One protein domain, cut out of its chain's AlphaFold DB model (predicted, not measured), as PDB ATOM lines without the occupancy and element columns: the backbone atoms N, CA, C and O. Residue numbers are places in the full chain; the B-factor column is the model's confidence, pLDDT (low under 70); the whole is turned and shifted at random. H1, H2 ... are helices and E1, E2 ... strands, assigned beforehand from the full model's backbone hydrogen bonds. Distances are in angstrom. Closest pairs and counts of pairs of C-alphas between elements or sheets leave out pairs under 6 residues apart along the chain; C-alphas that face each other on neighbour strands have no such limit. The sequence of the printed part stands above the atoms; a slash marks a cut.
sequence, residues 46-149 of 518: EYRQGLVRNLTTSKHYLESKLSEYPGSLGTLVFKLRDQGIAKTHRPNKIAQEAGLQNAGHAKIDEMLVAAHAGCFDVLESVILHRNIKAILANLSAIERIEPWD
ATOM      1  N   GLU A  46      23.704  15.744 -25.387       94.50
ATOM      2  CA  GLU A  46      22.993  16.442 -24.313       94.50
ATOM      3  C   GLU A  46      21.719  15.696 -23.915       94.50
ATOM      4  O   GLU A  46      21.426  15.558 -22.726       94.50
ATOM      5  N   TYR A  47      20.984  15.175 -24.901       94.81
ATOM      6  CA  TYR A  47      19.792  14.368 -24.667       94.81
ATOM      7  C   TYR A  47      20.125  13.057 -23.936       94.81
ATOM      8  O   TYR A  47      19.483  12.738 -22.935       94.81
ATOM      9  N   ARG A  48      21.173  12.336 -24.367       96.25
ATOM     10  CA  ARG A  48      21.647  11.122 -23.675       96.25
ATOM     11  C   ARG A  48      22.039  11.414 -22.230       96.25
ATOM     12  O   ARG A  48      21.613  10.701 -21.329       96.25
ATOM     13  N   GLN A  49      22.781  12.498 -22.001       96.19
ATOM     14  CA  GLN A  49      23.145  12.944 -20.655       96.19
ATOM     15  C   GLN A  49      21.912  13.311 -19.815       96.19
ATOM     16  O   GLN A  49      21.868  13.031 -18.621       96.19
ATOM     17  N   GLY A  50      20.880  13.897 -20.428       96.06
ATOM     18  CA  GLY A  50      19.591  14.141 -19.778       96.06
ATOM     19  C   GLY A  50      18.903  12.857 -19.313       96.06
ATOM     20  O   GLY A  50      18.472  12.784 -18.164       96.06
ATOM     21  N   LEU A  51      18.849  11.832 -20.169       95.62
ATOM     22  CA  LEU A  51      18.306  10.524 -19.796       95.62
ATOM     23  C   LEU A  51      19.118   9.845 -18.690       95.62
ATOM     24  O   LEU A  51      18.520   9.274 -17.783       95.62
ATOM     25  N   VAL A  52      20.450   9.926 -18.739       97.00
ATOM     26  CA  VAL A  52      21.310   9.374 -17.681       97.00
ATOM     27  C   VAL A  52      21.050  10.071 -16.355       97.00
ATOM     28  O   VAL A  52      20.852   9.384 -15.366       97.00
ATOM     29  N   ARG A  53      20.930  11.406 -16.319       97.25
ATOM     30  CA  ARG A  53      20.561  12.114 -15.078       97.25
ATOM     31  C   ARG A  53      19.234  11.613 -14.501       97.25
ATOM     32  O   ARG A  53      19.151  11.369 -13.303       97.25
ATOM     33  N   ASN A  54      18.222  11.420 -15.348       96.75
ATOM     34  CA  ASN A  54      16.927  10.874 -14.930       96.75
ATOM     35  C   ASN A  54      17.058   9.437 -14.388       96.75
ATOM     36  O   ASN A  54      16.472   9.095 -13.357       96.75
ATOM     37  N   LEU A  55      17.866   8.608 -15.054       96.81
ATOM     38  CA  LEU A  55      18.186   7.256 -14.610       96.81
ATOM     39  C   LEU A  55      18.921   7.259 -13.268       96.81
ATOM     40  O   LEU A  55      18.550   6.480 -12.402       96.81
ATOM     41  N   THR A  56      19.909   8.131 -13.061       95.81
ATOM     42  CA  THR A  56      20.652   8.236 -11.798       95.81
ATOM     43  C   THR A  56      19.725   8.596 -10.639       95.81
ATOM     44  O   THR A  56      19.799   7.962  -9.590       95.81
ATOM     45  N   THR A  57      18.805   9.548 -10.830       95.56
ATOM     46  CA  THR A  57      17.787   9.878  -9.816       95.56
ATOM     47  C   THR A  57      16.897   8.674  -9.508       95.56
ATOM     48  O   THR A  57      16.670   8.352  -8.344       95.56
ATOM     49  N   SER A  58      16.431   7.971 -10.545       95.50
ATOM     50  CA  SER A  58      15.583   6.779 -10.392       95.50
ATOM     51  C   SER A  58      16.327   5.626  -9.706       95.50
ATOM     52  O   SER A  58      15.765   4.948  -8.850       95.50
ATOM     53  N   LYS A  59      17.606   5.431 -10.050       94.75
ATOM     54  CA  LYS A  59      18.513   4.454  -9.440       94.75
ATOM     55  C   LYS A  59      18.675   4.746  -7.953       94.75
ATOM     56  O   LYS A  59      18.439   3.851  -7.158       94.75
ATOM     57  N   HIS A  60      18.983   5.987  -7.576       94.00
ATOM     58  CA  HIS A  60      19.172   6.362  -6.173       94.00
ATOM     59  C   HIS A  60      17.921   6.105  -5.317       94.00
ATOM     60  O   HIS A  60      18.022   5.596  -4.203       94.00
ATOM     61  N   TYR A  61      16.737   6.398  -5.862       93.31
ATOM     62  CA  TYR A  61      15.468   6.072  -5.214       93.31
ATOM     63  C   TYR A  61      15.316   4.552  -5.002       93.31
ATOM     64  O   TYR A  61      15.087   4.102  -3.878       93.31
ATOM     65  N   LEU A  62      15.515   3.753  -6.058       93.94
ATOM     66  CA  LEU A  62      15.337   2.295  -6.018       93.94
ATOM     67  C   LEU A  62      16.441   1.551  -5.245       93.94
ATOM     68  O   LEU A  62      16.189   0.460  -4.748       93.94
ATOM     69  N   GLU A  63      17.651   2.101  -5.130       91.62
ATOM     70  CA  GLU A  63      18.789   1.471  -4.441       91.62
ATOM     71  C   GLU A  63      18.495   1.168  -2.973       91.62
ATOM     72  O   GLU A  63      18.832   0.083  -2.496       91.62
ATOM     73  N   SER A  64      17.847   2.104  -2.271       90.75
ATOM     74  CA  SER A  64      17.443   1.913  -0.872       90.75
ATOM     75  C   SER A  64      16.523   0.694  -0.730       90.75
ATOM     76  O   SER A  64      16.813  -0.230   0.027       90.75
ATOM     77  N   LYS A  65      15.499   0.638  -1.582       92.81
ATOM     78  CA  LYS A  65      14.480  -0.411  -1.642       92.81
ATOM     79  C   LYS A  65      15.071  -1.771  -2.020       92.81
ATOM     80  O   LYS A  65      14.775  -2.788  -1.408       92.81
ATOM     81  N   LEU A  66      15.954  -1.807  -3.016       93.19
ATOM     82  CA  LEU A  66      16.611  -3.039  -3.465       93.19
ATOM     83  C   LEU A  66      17.638  -3.576  -2.463       93.19
ATOM     84  O   LEU A  66      17.925  -4.772  -2.470       93.19
ATOM     85  N   SER A  67      18.195  -2.704  -1.619       92.12
ATOM     86  CA  SER A  67      19.081  -3.110  -0.525       92.12
ATOM     87  C   SER A  67      18.295  -3.717   0.638       92.12
ATOM     88  O   SER A  67      18.759  -4.679   1.243       92.12
ATOM     89  N   GLU A  68      17.109  -3.174   0.929       92.44
ATOM     90  CA  GLU A  68      16.201  -3.680   1.965       92.44
ATOM     91  C   GLU A  68      15.524  -4.998   1.569       92.44
ATOM     92  O   GLU A  68      15.379  -5.890   2.404       92.44
ATOM     93  N   TYR A  69      15.201  -5.165   0.281       91.94
ATOM     94  CA  TYR A  69      14.577  -6.370  -0.270       91.94
ATOM     95  C   TYR A  69      15.482  -7.052  -1.318       91.94
ATOM     96  O   TYR A  69      15.244  -6.922  -2.527       91.94
ATOM     97  N   PRO A  70      16.534  -7.789  -0.895       87.88
ATOM     98  CA  PRO A  70      17.433  -8.479  -1.813       87.88
ATOM     99  C   PRO A  70      16.702  -9.473  -2.720       87.88
ATOM    100  O   PRO A  70      15.868 -10.253  -2.272       87.88
ATOM    101  N   GLY A  71      17.057  -9.482  -4.007       85.44
ATOM    102  CA  GLY A  71      16.443 -10.366  -5.009       85.44
ATOM    103  C   GLY A  71      15.193  -9.790  -5.679       85.44
ATOM    104  O   GLY A  71      14.805 -10.281  -6.741       85.44
ATOM    105  N   SER A  72      14.623  -8.711  -5.138       91.62
ATOM    106  CA  SER A  72      13.525  -7.980  -5.770       91.62
ATOM    107  C   SER A  72      13.972  -7.223  -7.024       91.62
ATOM    108  O   SER A  72      15.160  -7.004  -7.292       91.62
ATOM    109  N   LEU A  73      12.980  -6.812  -7.811       93.69
ATOM    110  CA  LEU A  73      13.149  -6.023  -9.022       93.69
ATOM    111  C   LEU A  73      12.584  -4.617  -8.823       93.69
ATOM    112  O   LEU A  73      11.444  -4.453  -8.397       93.69
ATOM    113  N   GLY A  74      13.371  -3.602  -9.173       94.38
ATOM    114  CA  GLY A  74      12.951  -2.206  -9.145       94.38
ATOM    115  C   GLY A  74      12.333  -1.816 -10.481       94.38
ATOM    116  O   GLY A  74      12.939  -2.043 -11.530       94.38
ATOM    117  N   THR A  75      11.141  -1.227 -10.462       96.44
ATOM    118  CA  THR A  75      10.443  -0.832 -11.691       96.44
ATOM    119  C   THR A  75      10.798   0.597 -12.103       96.44
ATOM    120  O   THR A  75      10.655   1.544 -11.330       96.44
ATOM    121  N   LEU A  76      11.213   0.750 -13.359       97.00
ATOM    122  CA  LEU A  76      11.380   2.015 -14.063       97.00
ATOM    123  C   LEU A  76      10.217   2.243 -15.034       97.00
ATOM    124  O   LEU A  76       9.710   1.321 -15.678       97.00
ATOM    125  N   VAL A  77       9.855   3.507 -15.196       97.19
ATOM    126  CA  VAL A  77       8.888   4.009 -16.164       97.19
ATOM    127  C   VAL A  77       9.647   4.676 -17.298       97.19
ATOM    128  O   VAL A  77      10.288   5.711 -17.119       97.19
ATOM    129  N   PHE A  78       9.558   4.104 -18.493       96.62
ATOM    130  CA  PHE A  78       9.943   4.784 -19.722       96.62
ATOM    131  C   PHE A  78       8.746   5.594 -20.209       96.62
ATOM    132  O   PHE A  78       7.835   5.056 -20.845       96.62
ATOM    133  N   LYS A  79       8.756   6.892 -19.892       95.69
ATOM    134  CA  LYS A  79       7.778   7.854 -20.402       95.69
ATOM    135  C   LYS A  79       8.049   8.058 -21.886       95.69
ATOM    136  O   LYS A  79       9.149   8.467 -22.255       95.69
ATOM    137  N   LEU A  80       7.091   7.711 -22.731       93.69
ATOM    138  CA  LEU A  80       7.188   7.767 -24.181       93.69
ATOM    139  C   LEU A  80       6.668   9.110 -24.685       93.69
ATOM    140  O   LEU A  80       5.712   9.660 -24.154       93.69
ATOM    141  N   ARG A  81       7.272   9.611 -25.759       92.25
ATOM    142  CA  ARG A  81       6.774  10.797 -26.465       92.25
ATOM    143  C   ARG A  81       5.477  10.474 -27.198       92.25
ATOM    144  O   ARG A  81       5.335   9.352 -27.681       92.25
ATOM    145  N   ASP A  82       4.640  11.476 -27.464       86.31
ATOM    146  CA  ASP A  82       3.400  11.325 -28.249       86.31
ATOM    147  C   ASP A  82       3.610  10.592 -29.586       86.31
ATOM    148  O   ASP A  82       2.868   9.680 -29.950       86.31
ATOM    149  N   GLN A  83       4.687  10.930 -30.306       83.38
ATOM    150  CA  GLN A  83       5.043  10.294 -31.584       83.38
ATOM    151  C   GLN A  83       5.576   8.853 -31.429       83.38
ATOM    152  O   GLN A  83       5.691   8.125 -32.415       83.38
ATOM    153  N   GLY A  84       5.929   8.449 -30.206       79.50
ATOM    154  CA  GLY A  84       6.526   7.165 -29.833       79.50
ATOM    155  C   GLY A  84       5.590   6.207 -29.090       79.50
ATOM    156  O   GLY A  84       6.026   5.116 -28.737       79.50
ATOM    157  N   ILE A  85       4.314   6.563 -28.894       83.00
ATOM    158  CA  ILE A  85       3.315   5.726 -28.199       83.00
ATOM    159  C   ILE A  85       3.022   4.415 -28.959       83.00
ATOM    160  O   ILE A  85       2.683   3.384 -28.368       83.00
ATOM    161  N   ALA A  86       3.158   4.416 -30.290       81.69
ATOM    162  CA  ALA A  86       2.827   3.259 -31.118       81.69
ATOM    163  C   ALA A  86       3.657   2.010 -30.755       81.69
ATOM    164  O   ALA A  86       4.862   2.086 -30.509       81.69
ATOM    165  N   LYS A  87       3.034   0.819 -30.828       81.19
ATOM    166  CA  LYS A  87       3.674  -0.471 -30.480       81.19
ATOM    167  C   LYS A  87       5.008  -0.713 -31.202       81.19
ATOM    168  O   LYS A  87       5.894  -1.352 -30.642       81.19
ATOM    169  N   THR A  88       5.160  -0.199 -32.421       82.62
ATOM    170  CA  THR A  88       6.371  -0.310 -33.252       82.62
ATOM    171  C   THR A  88       7.553   0.530 -32.759       82.62
ATOM    172  O   THR A  88       8.682   0.256 -33.156       82.62
ATOM    173  N   HIS A  89       7.312   1.540 -31.918       86.25
ATOM    174  CA  HIS A  89       8.338   2.428 -31.356       86.25
ATOM    175  C   HIS A  89       8.734   2.067 -29.920       86.25
ATOM    176  O   HIS A  89       9.609   2.717 -29.352       86.25
ATOM    177  N   ARG A  90       8.127   1.020 -29.341       88.75
ATOM    178  CA  ARG A  90       8.391   0.601 -27.961       88.75
ATOM    179  C   ARG A  90       9.881   0.295 -27.739       88.75
ATOM    180  O   ARG A  90      10.392  -0.547 -28.483       88.75
ATOM    181  N   PRO A  91      10.519   0.863 -26.690       91.12
ATOM    182  CA  PRO A  91      11.932   0.694 -26.306       91.12
ATOM    183  C   PRO A  91      12.478  -0.725 -26.028       91.12
ATOM    184  O   PRO A  91      13.462  -0.880 -25.302       91.12
ATOM    185  N   ASN A  92      11.897  -1.781 -26.599       91.56
ATOM    186  CA  ASN A  92      12.193  -3.178 -26.280       91.56
ATOM    187  C   ASN A  92      13.661  -3.564 -26.519       91.56
ATOM    188  O   ASN A  92      14.201  -4.387 -25.785       91.56
ATOM    189  N   LYS A  93      14.335  -2.984 -27.528       92.06
ATOM    190  CA  LYS A  93      15.740  -3.336 -27.810       92.06
ATOM    191  C   LYS A  93      16.693  -2.799 -26.744       92.06
ATOM    192  O   LYS A  93      17.651  -3.485 -26.409       92.06
ATOM    193  N   ILE A  94      16.424  -1.600 -26.219       93.25
ATOM    194  CA  ILE A  94      17.194  -1.032 -25.104       93.25
ATOM    195  C   ILE A  94      16.968  -1.878 -23.859       93.25
ATOM    196  O   ILE A  94      17.942  -2.278 -23.235       93.25
ATOM    197  N   ALA A  95      15.705  -2.202 -23.555       92.94
ATOM    198  CA  ALA A  95      15.370  -3.056 -22.422       92.94
ATOM    199  C   ALA A  95      16.105  -4.404 -22.495       92.94
ATOM    200  O   ALA A  95      16.765  -4.793 -21.537       92.94
ATOM    201  N   GLN A  96      16.100  -5.052 -23.664       92.31
ATOM    202  CA  GLN A  96      16.817  -6.306 -23.884       92.31
ATOM    203  C   GLN A  96      18.338  -6.175 -23.689       92.31
ATOM    204  O   GLN A  96      18.934  -7.010 -23.019       92.31
ATOM    205  N   GLU A  97      18.986  -5.165 -24.285       93.56
ATOM    206  CA  GLU A  97      20.449  -4.997 -24.177       93.56
ATOM    207  C   GLU A  97      20.901  -4.588 -22.772       93.56
ATOM    208  O   GLU A  97      22.015  -4.919 -22.374       93.56
ATOM    209  N   ALA A  98      20.037  -3.909 -22.019       93.25
ATOM    210  CA  ALA A  98      20.271  -3.549 -20.628       93.25
ATOM    211  C   ALA A  98      19.912  -4.668 -19.628       93.25
ATOM    212  O   ALA A  98      20.089  -4.491 -18.425       93.25
ATOM    213  N   GLY A  99      19.407  -5.813 -20.105       92.06
ATOM    214  CA  GLY A  99      18.982  -6.921 -19.246       92.06
ATOM    215  C   GLY A  99      17.738  -6.615 -18.406       92.06
ATOM    216  O   GLY A  99      17.553  -7.217 -17.354       92.06
ATOM    217  N   LEU A 100      16.902  -5.672 -18.845       93.50
ATOM    218  CA  LEU A 100      15.648  -5.315 -18.184       93.50
ATOM    219  C   LEU A 100      14.540  -6.290 -18.579       93.50
ATOM    220  O   LEU A 100      14.437  -6.693 -19.742       93.50
ATOM    221  N   GLN A 101      13.653  -6.596 -17.638       91.94
ATOM    222  CA  GLN A 101      12.442  -7.363 -17.922       91.94
ATOM    223  C   GLN A 101      11.280  -6.421 -18.236       91.94
ATOM    224  O   GLN A 101      11.155  -5.361 -17.633       91.94
ATOM    225  N   ASN A 102      10.408  -6.781 -19.175       91.12
ATOM    226  CA  ASN A 102       9.198  -5.995 -19.417       91.12
ATOM    227  C   ASN A 102       8.195  -6.263 -18.283       91.12
ATOM    228  O   ASN A 102       7.948  -7.427 -17.971       91.12
ATOM    229  N   ALA A 103       7.646  -5.195 -17.699       91.06
ATOM    230  CA  ALA A 103       6.682  -5.221 -16.594       91.06
ATOM    231  C   ALA A 103       5.298  -4.660 -17.002       91.06
ATOM    232  O   ALA A 103       4.485  -4.236 -16.173       91.06
ATOM    233  N   GLY A 104       5.037  -4.593 -18.311       88.69
ATOM    234  CA  GLY A 104       3.784  -4.122 -18.885       88.69
ATOM    235  C   GLY A 104       3.762  -2.615 -19.159       88.69
ATOM    236  O   GLY A 104       4.757  -2.014 -19.555       88.69
ATOM    237  N   HIS A 105       2.577  -2.017 -19.042       87.62
ATOM    238  CA  HIS A 105       2.330  -0.589 -19.291       87.62
ATOM    239  C   HIS A 105       1.468  -0.027 -18.168       87.62
ATOM    240  O   HIS A 105       0.682  -0.781 -17.595       87.62
ATOM    241  N   ALA A 106       1.607   1.259 -17.853       86.62
ATOM    242  CA  ALA A 106       0.740   1.952 -16.897       86.62
ATOM    243  C   ALA A 106      -0.290   2.808 -17.640       86.62
ATOM    244  O   ALA A 106      -1.408   2.357 -17.875       86.62
ATOM    245  N   LYS A 107       0.107   4.011 -18.055       85.81
ATOM    246  CA  LYS A 107      -0.640   4.858 -18.994       85.81
ATOM    247  C   LYS A 107      -0.274   4.514 -20.441       85.81
ATOM    248  O   LYS A 107       0.690   3.788 -20.690       85.81
ATOM    249  N   ILE A 108      -1.031   5.045 -21.404       83.69
ATOM    250  CA  ILE A 108      -0.814   4.776 -22.836       83.69
ATOM    251  C   ILE A 108       0.610   5.128 -23.303       83.69
ATOM    252  O   ILE A 108       1.160   4.467 -24.181       83.69
ATOM    253  N   ASP A 109       1.218   6.128 -22.671       89.62
ATOM    254  CA  ASP A 109       2.551   6.657 -22.932       89.62
ATOM    255  C   ASP A 109       3.606   6.163 -21.926       89.62
ATOM    256  O   ASP A 109       4.696   6.715 -21.855       89.62
ATOM    257  N   GLU A 110       3.322   5.129 -21.133       92.88
ATOM    258  CA  GLU A 110       4.235   4.635 -20.097       92.88
ATOM    259  C   GLU A 110       4.517   3.143 -20.282       92.88
ATOM    260  O   GLU A 110       3.660   2.288 -20.040       92.88
ATOM    261  N   MET A 111       5.749   2.825 -20.687       94.38
ATOM    262  CA  MET A 111       6.263   1.454 -20.713       94.38
ATOM    263  C   MET A 111       6.988   1.158 -19.399       94.38
ATOM    264  O   MET A 111       7.868   1.915 -18.997       94.38
ATOM    265  N   LEU A 112       6.641   0.050 -18.746       95.44
ATOM    266  CA  LEU A 112       7.235  -0.353 -17.475       95.44
ATOM    267  C   LEU A 112       8.302  -1.416 -17.715       95.44
ATOM    268  O   LEU A 112       8.074  -2.400 -18.424       95.44
ATOM    269  N   VAL A 113       9.466  -1.226 -17.107       95.38
ATOM    270  CA  VAL A 113      10.576  -2.177 -17.169       95.38
ATOM    271  C   VAL A 113      11.146  -2.407 -15.782       95.38
ATOM    272  O   VAL A 113      11.270  -1.483 -14.991       95.38
ATOM    273  N   ALA A 114      11.503  -3.645 -15.491       94.06
ATOM    274  CA  ALA A 114      12.012  -4.078 -14.208       94.06
ATOM    275  C   ALA A 114      13.522  -4.325 -14.285       94.06
ATOM    276  O   ALA A 114      14.014  -4.937 -15.239       94.06
ATOM    277  N   ALA A 115      14.247  -3.834 -13.284       91.00
ATOM    278  CA  ALA A 115      15.700  -3.855 -13.193       91.00
ATOM    279  C   ALA A 115      16.165  -4.499 -11.883       91.00
ATOM    280  O   ALA A 115      15.652  -4.180 -10.809       91.00
ATOM    281  N   HIS A 116      17.200  -5.337 -11.957       90.38
ATOM    282  CA  HIS A 116      18.037  -5.622 -10.791       90.38
ATOM    283  C   HIS A 116      19.060  -4.492 -10.604       90.38
ATOM    284  O   HIS A 116      19.352  -3.753 -11.547       90.38
ATOM    285  N   ALA A 117      19.673  -4.399  -9.419       86.94
ATOM    286  CA  ALA A 117      20.655  -3.354  -9.107       86.94
ATOM    287  C   ALA A 117      21.801  -3.252 -10.143       86.94
ATOM    288  O   ALA A 117      22.193  -2.155 -10.529       86.94
ATOM    289  N   GLY A 118      22.289  -4.384 -10.667       86.00
ATOM    290  CA  GLY A 118      23.347  -4.401 -11.687       86.00
ATOM    291  C   GLY A 118      22.911  -3.947 -13.089       86.00
ATOM    292  O   GLY A 118      23.760  -3.615 -13.913       86.00
ATOM    293  N   CYS A 119      21.608  -3.905 -13.386       91.69
ATOM    294  CA  CYS A 119      21.102  -3.518 -14.708       91.69
ATOM    295  C   CYS A 119      21.203  -2.008 -14.960       91.69
ATOM    296  O   CYS A 119      21.261  -1.589 -16.117       91.69
ATOM    297  N   PHE A 120      21.226  -1.181 -13.908       93.31
ATOM    298  CA  PHE A 120      21.247   0.276 -14.060       93.31
ATOM    299  C   PHE A 120      22.524   0.767 -14.756       93.31
ATOM    300  O   PHE A 120      22.435   1.585 -15.669       93.31
ATOM    301  N   ASP A 121      23.687   0.212 -14.407       93.62
ATOM    302  CA  ASP A 121      24.972   0.595 -15.015       93.62
ATOM    303  C   ASP A 121      25.068   0.134 -16.479       93.62
ATOM    304  O   ASP A 121      25.600   0.832 -17.346       93.62
ATOM    305  N   VAL A 122      24.485  -1.031 -16.788       95.62
ATOM    306  CA  VAL A 122      24.384  -1.523 -18.168       95.62
ATOM    307  C   VAL A 122      23.467  -0.612 -18.985       95.62
ATOM    308  O   VAL A 122      23.819  -0.236 -20.104       95.62
ATOM    309  N   LEU A 123      22.317  -0.214 -18.431       95.94
ATOM    310  CA  LEU A 123      21.393   0.715 -19.078       95.94
ATOM    311  C   LEU A 123      22.053   2.072 -19.340       95.94
ATOM    312  O   LEU A 123      21.940   2.592 -20.450       95.94
ATOM    313  N   GLU A 124      22.786   2.615 -18.368       96.38
ATOM    314  CA  GLU A 124      23.567   3.842 -18.530       96.38
ATOM    315  C   GLU A 124      24.568   3.715 -19.688       96.38
ATOM    316  O   GLU A 124      24.572   4.539 -20.609       96.38
ATOM    317  N   SER A 125      25.347   2.628 -19.720       96.25
ATOM    318  CA  SER A 125      26.291   2.364 -20.811       96.25
ATOM    319  C   SER A 125      25.596   2.245 -22.174       96.25
ATOM    320  O   SER A 125      26.130   2.714 -23.186       96.25
ATOM    321  N   VAL A 126      24.415   1.620 -22.243       95.25
ATOM    322  CA  VAL A 126      23.625   1.519 -23.480       95.25
ATOM    323  C   VAL A 126      23.155   2.905 -23.931       95.25
ATOM    324  O   VAL A 126      23.314   3.249 -25.107       95.25
ATOM    325  N   ILE A 127      22.645   3.726 -23.007       95.56
ATOM    326  CA  ILE A 127      22.182   5.094 -23.277       95.56
ATOM    327  C   ILE A 127      23.328   5.997 -23.732       95.56
ATOM    328  O   ILE A 127      23.101   6.852 -24.582       95.56
ATOM    329  N   LEU A 128      24.551   5.832 -23.230       95.19
ATOM    330  CA  LEU A 128      25.673   6.703 -23.597       95.19
ATOM    331  C   LEU A 128      26.379   6.271 -24.885       95.19
ATOM    332  O   LEU A 128      26.713   7.120 -25.711       95.19
ATOM    333  N   HIS A 129      26.596   4.969 -25.079       94.25
ATOM    334  CA  HIS A 129      27.587   4.499 -26.054       94.25
ATOM    335  C   HIS A 129      27.006   3.742 -27.252       94.25
ATOM    336  O   HIS A 129      27.664   3.637 -28.291       94.25
ATOM    337  N   ARG A 130      25.782   3.206 -27.165       93.31
ATOM    338  CA  ARG A 130      25.212   2.403 -28.260       93.31
ATOM    339  C   ARG A 130      24.597   3.302 -29.337       93.31
ATOM    340  O   ARG A 130      23.741   4.145 -29.065       93.31
ATOM    341  N   ASN A 131      25.025   3.081 -30.585       92.06
ATOM    342  CA  ASN A 131      24.687   3.910 -31.755       92.06
ATOM    343  C   ASN A 131      24.054   3.132 -32.921       92.06
ATOM    344  O   ASN A 131      23.933   3.653 -34.027       92.06
ATOM    345  N   ILE A 132      23.642   1.880 -32.708       92.88
ATOM    346  CA  ILE A 132      22.946   1.132 -33.761       92.88
ATOM    347  C   ILE A 132      21.573   1.759 -34.036       92.88
ATOM    348  O   ILE A 132      20.897   2.216 -33.113       92.88
ATOM    349  N   LYS A 133      21.123   1.734 -35.298       90.31
ATOM    350  CA  LYS A 133      19.862   2.367 -35.739       90.31
ATOM    351  C   LYS A 133      18.658   1.987 -34.873       90.31
ATOM    352  O   LYS A 133      17.842   2.843 -34.549       90.31
ATOM    353  N   ALA A 134      18.563   0.717 -34.472       90.56
ATOM    354  CA  ALA A 134      17.498   0.251 -33.591       90.56
ATOM    355  C   ALA A 134      17.538   0.944 -32.219       90.56
ATOM    356  O   ALA A 134      16.507   1.412 -31.753       90.56
ATOM    357  N   ILE A 135      18.706   1.060 -31.581       92.38
ATOM    358  CA  ILE A 135      18.843   1.726 -30.278       92.38
ATOM    359  C   ILE A 135      18.569   3.224 -30.406       92.38
ATOM    360  O   ILE A 135      17.839   3.755 -29.582       92.38
ATOM    361  N   LEU A 136      19.048   3.884 -31.465       92.94
ATOM    362  CA  LEU A 136      18.731   5.296 -31.720       92.94
ATOM    363  C   LEU A 136      17.222   5.531 -31.854       92.94
ATOM    364  O   LEU A 136      16.693   6.469 -31.269       92.94
ATOM    365  N   ALA A 137      16.521   4.653 -32.574       92.12
ATOM    366  CA  ALA A 137      15.069   4.728 -32.697       92.12
ATOM    367  C   ALA A 137      14.366   4.558 -31.340       92.12
ATOM    368  O   ALA A 137      13.507   5.364 -30.996       92.12
ATOM    369  N   ASN A 138      14.771   3.563 -30.545       93.94
ATOM    370  CA  ASN A 138      14.212   3.340 -29.210       93.94
ATOM    371  C   ASN A 138      14.507   4.510 -28.260       93.94
ATOM    372  O   ASN A 138      13.604   4.952 -27.562       93.94
ATOM    373  N   LEU A 139      15.735   5.045 -28.268       94.19
ATOM    374  CA  LEU A 139      16.109   6.211 -27.465       94.19
ATOM    375  C   LEU A 139      15.222   7.388 -27.853       94.19
ATOM    376  O   LEU A 139      14.574   7.958 -26.995       94.19
ATOM    377  N   SER A 140      15.083   7.673 -29.149       93.69
ATOM    378  CA  SER A 140      14.260   8.788 -29.624       93.69
ATOM    379  C   SER A 140      12.777   8.710 -29.223       93.69
ATOM    380  O   SER A 140      12.096   9.732 -29.225       93.69
ATOM    381  N   ALA A 141      12.269   7.525 -28.865       94.06
ATOM    382  CA  ALA A 141      10.905   7.354 -28.370       94.06
ATOM    383  C   ALA A 141      10.754   7.695 -26.878       94.06
ATOM    384  O   ALA A 141       9.655   8.052 -26.457       94.06
ATOM    385  N   ILE A 142      11.832   7.617 -26.091       95.56
ATOM    386  CA  ILE A 142      11.824   7.903 -24.654       95.56
ATOM    387  C   ILE A 142      11.886   9.419 -24.439       95.56
ATOM    388  O   ILE A 142      12.708  10.139 -25.005       95.56
ATOM    389  N   GLU A 143      11.019   9.941 -23.593       95.06
ATOM    390  CA  GLU A 143      11.088  11.314 -23.115       95.06
ATOM    391  C   GLU A 143      11.843  11.398 -21.792       95.06
ATOM    392  O   GLU A 143      12.765  12.205 -21.655       95.06
ATOM    393  N   ARG A 144      11.463  10.552 -20.828       95.94
ATOM    394  CA  ARG A 144      12.020  10.516 -19.472       95.94
ATOM    395  C   ARG A 144      12.072   9.091 -18.937       95.94
ATOM    396  O   ARG A 144      11.360   8.208 -19.413       95.94
ATOM    397  N   ILE A 145      12.931   8.904 -17.940       97.12
ATOM    398  CA  ILE A 145      13.018   7.684 -17.142       97.12
ATOM    399  C   ILE A 145      12.682   8.087 -15.711       97.12
ATOM    400  O   ILE A 145      13.312   8.995 -15.177       97.12
ATOM    401  N   GLU A 146      11.678   7.458 -15.121       96.88
ATOM    402  CA  GLU A 146      11.203   7.768 -13.769       96.88
ATOM    403  C   GLU A 146      11.109   6.472 -12.955       96.88
ATOM    404  O   GLU A 146      10.931   5.404 -13.547       96.88
ATOM    405  N   PRO A 147      11.219   6.510 -11.620       95.94
ATOM    406  CA  PRO A 147      10.916   5.340 -10.811       95.94
ATOM    407  C   PRO A 147       9.399   5.117 -10.723       95.94
ATOM    408  O   PRO A 147       8.600   6.047 -10.860       95.94
ATOM    409  N   TRP A 148       8.994   3.874 -10.460       96.44
ATOM    410  CA  TRP A 148       7.653   3.596  -9.950       96.44
ATOM    411  C   TRP A 148       7.606   3.912  -8.449       96.44
ATOM    412  O   TRP A 148       7.934   3.063  -7.620       96.44
ATOM    413  N   ASP A 149       7.284   5.165  -8.132       94.50
ATOM    414  CA  ASP A 149       7.312   5.735  -6.782       94.50
ATOM    415  C   ASP A 149       6.044   5.440  -5.956       94.50
ATOM    416  O   ASP A 149       5.093   4.808  -6.428       94.50
TER     417      ASP A 149
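What this domain is: This is residues 46 to 149 of the 518 residues of the protein "Serine protease" of Escherichia coli (UniProt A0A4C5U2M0). A strongly twisted four-stranded sheet has the long helix H1 along one face, with H3 side by side with H1 and the opposite face bare. The short helices H2 and H4 pack on each other, and H2 also packs on H3. The 104 printed residues run H1 E1 H2 E2 E3 H3 H4 E4; the sheet's order is E2, E3, E1, E4, antiparallel throughout, and the class is mixed. The whole is compact, with a radius of gyration of the C-alphas of 12.7 A and spans of 38 by 29 by 21 A.

Where its parts are: H1, residues 46 to 68, begins at C-alpha 46 (22.993, 16.442, -24.313), is 33.8 A long and has a kink of 34 degrees near residue 61. E1 is residues 74 to 80, 18.9 A; H2 92 to 97; E2 101 to 105; E3 110 to 115, 15.8 A; H3 119 to 129, 15.3 A; H4 133 to 141. E4, residues 142 to 147, ends at C-alpha 147 (10.916, 5.340, -10.811).

How they stand to each other: H1 is on the sheet at a height of 7.9 A and runs along the strands; the closest C-alphas of H1 and E4 are Ser 58 and Pro 147, 4.9 A. Across E1 and E4, N 77 and O 146 are 2.7 A apart; across E3 and E1, N 76 and O 113, 2.8 A; across the hairpin E2 and E3, N 103 and O 112, 2.9 A. E1, H2, E2 and E3, H3 H4, E4 are split strand-helix-strand units, each with another strand between its two in the sheet, and right-handed crossovers. H3 touches H1, closest C-alphas Leu 128 and Arg 48, 6.0 A, at a shallow tilt of 7 degrees, opposite ways. H2 touches H4, C-alphas of Ile 94 and Ile 135 closest at 6.1 A, at a steep tilt of 59 degrees. H2 and H4 only graze the sheet. Every O i to N i+4 pair is within hydrogen-bond range in H2, H3 and H4, and 17 of 19 in H1.

The domain as a whole: The C-alphas of Glu 68 and Lys 133 are the farthest apart, 38.4 A. The printed part has no cut; the link from E1 to H2 is long. No printed residue is under 70 in pLDDT.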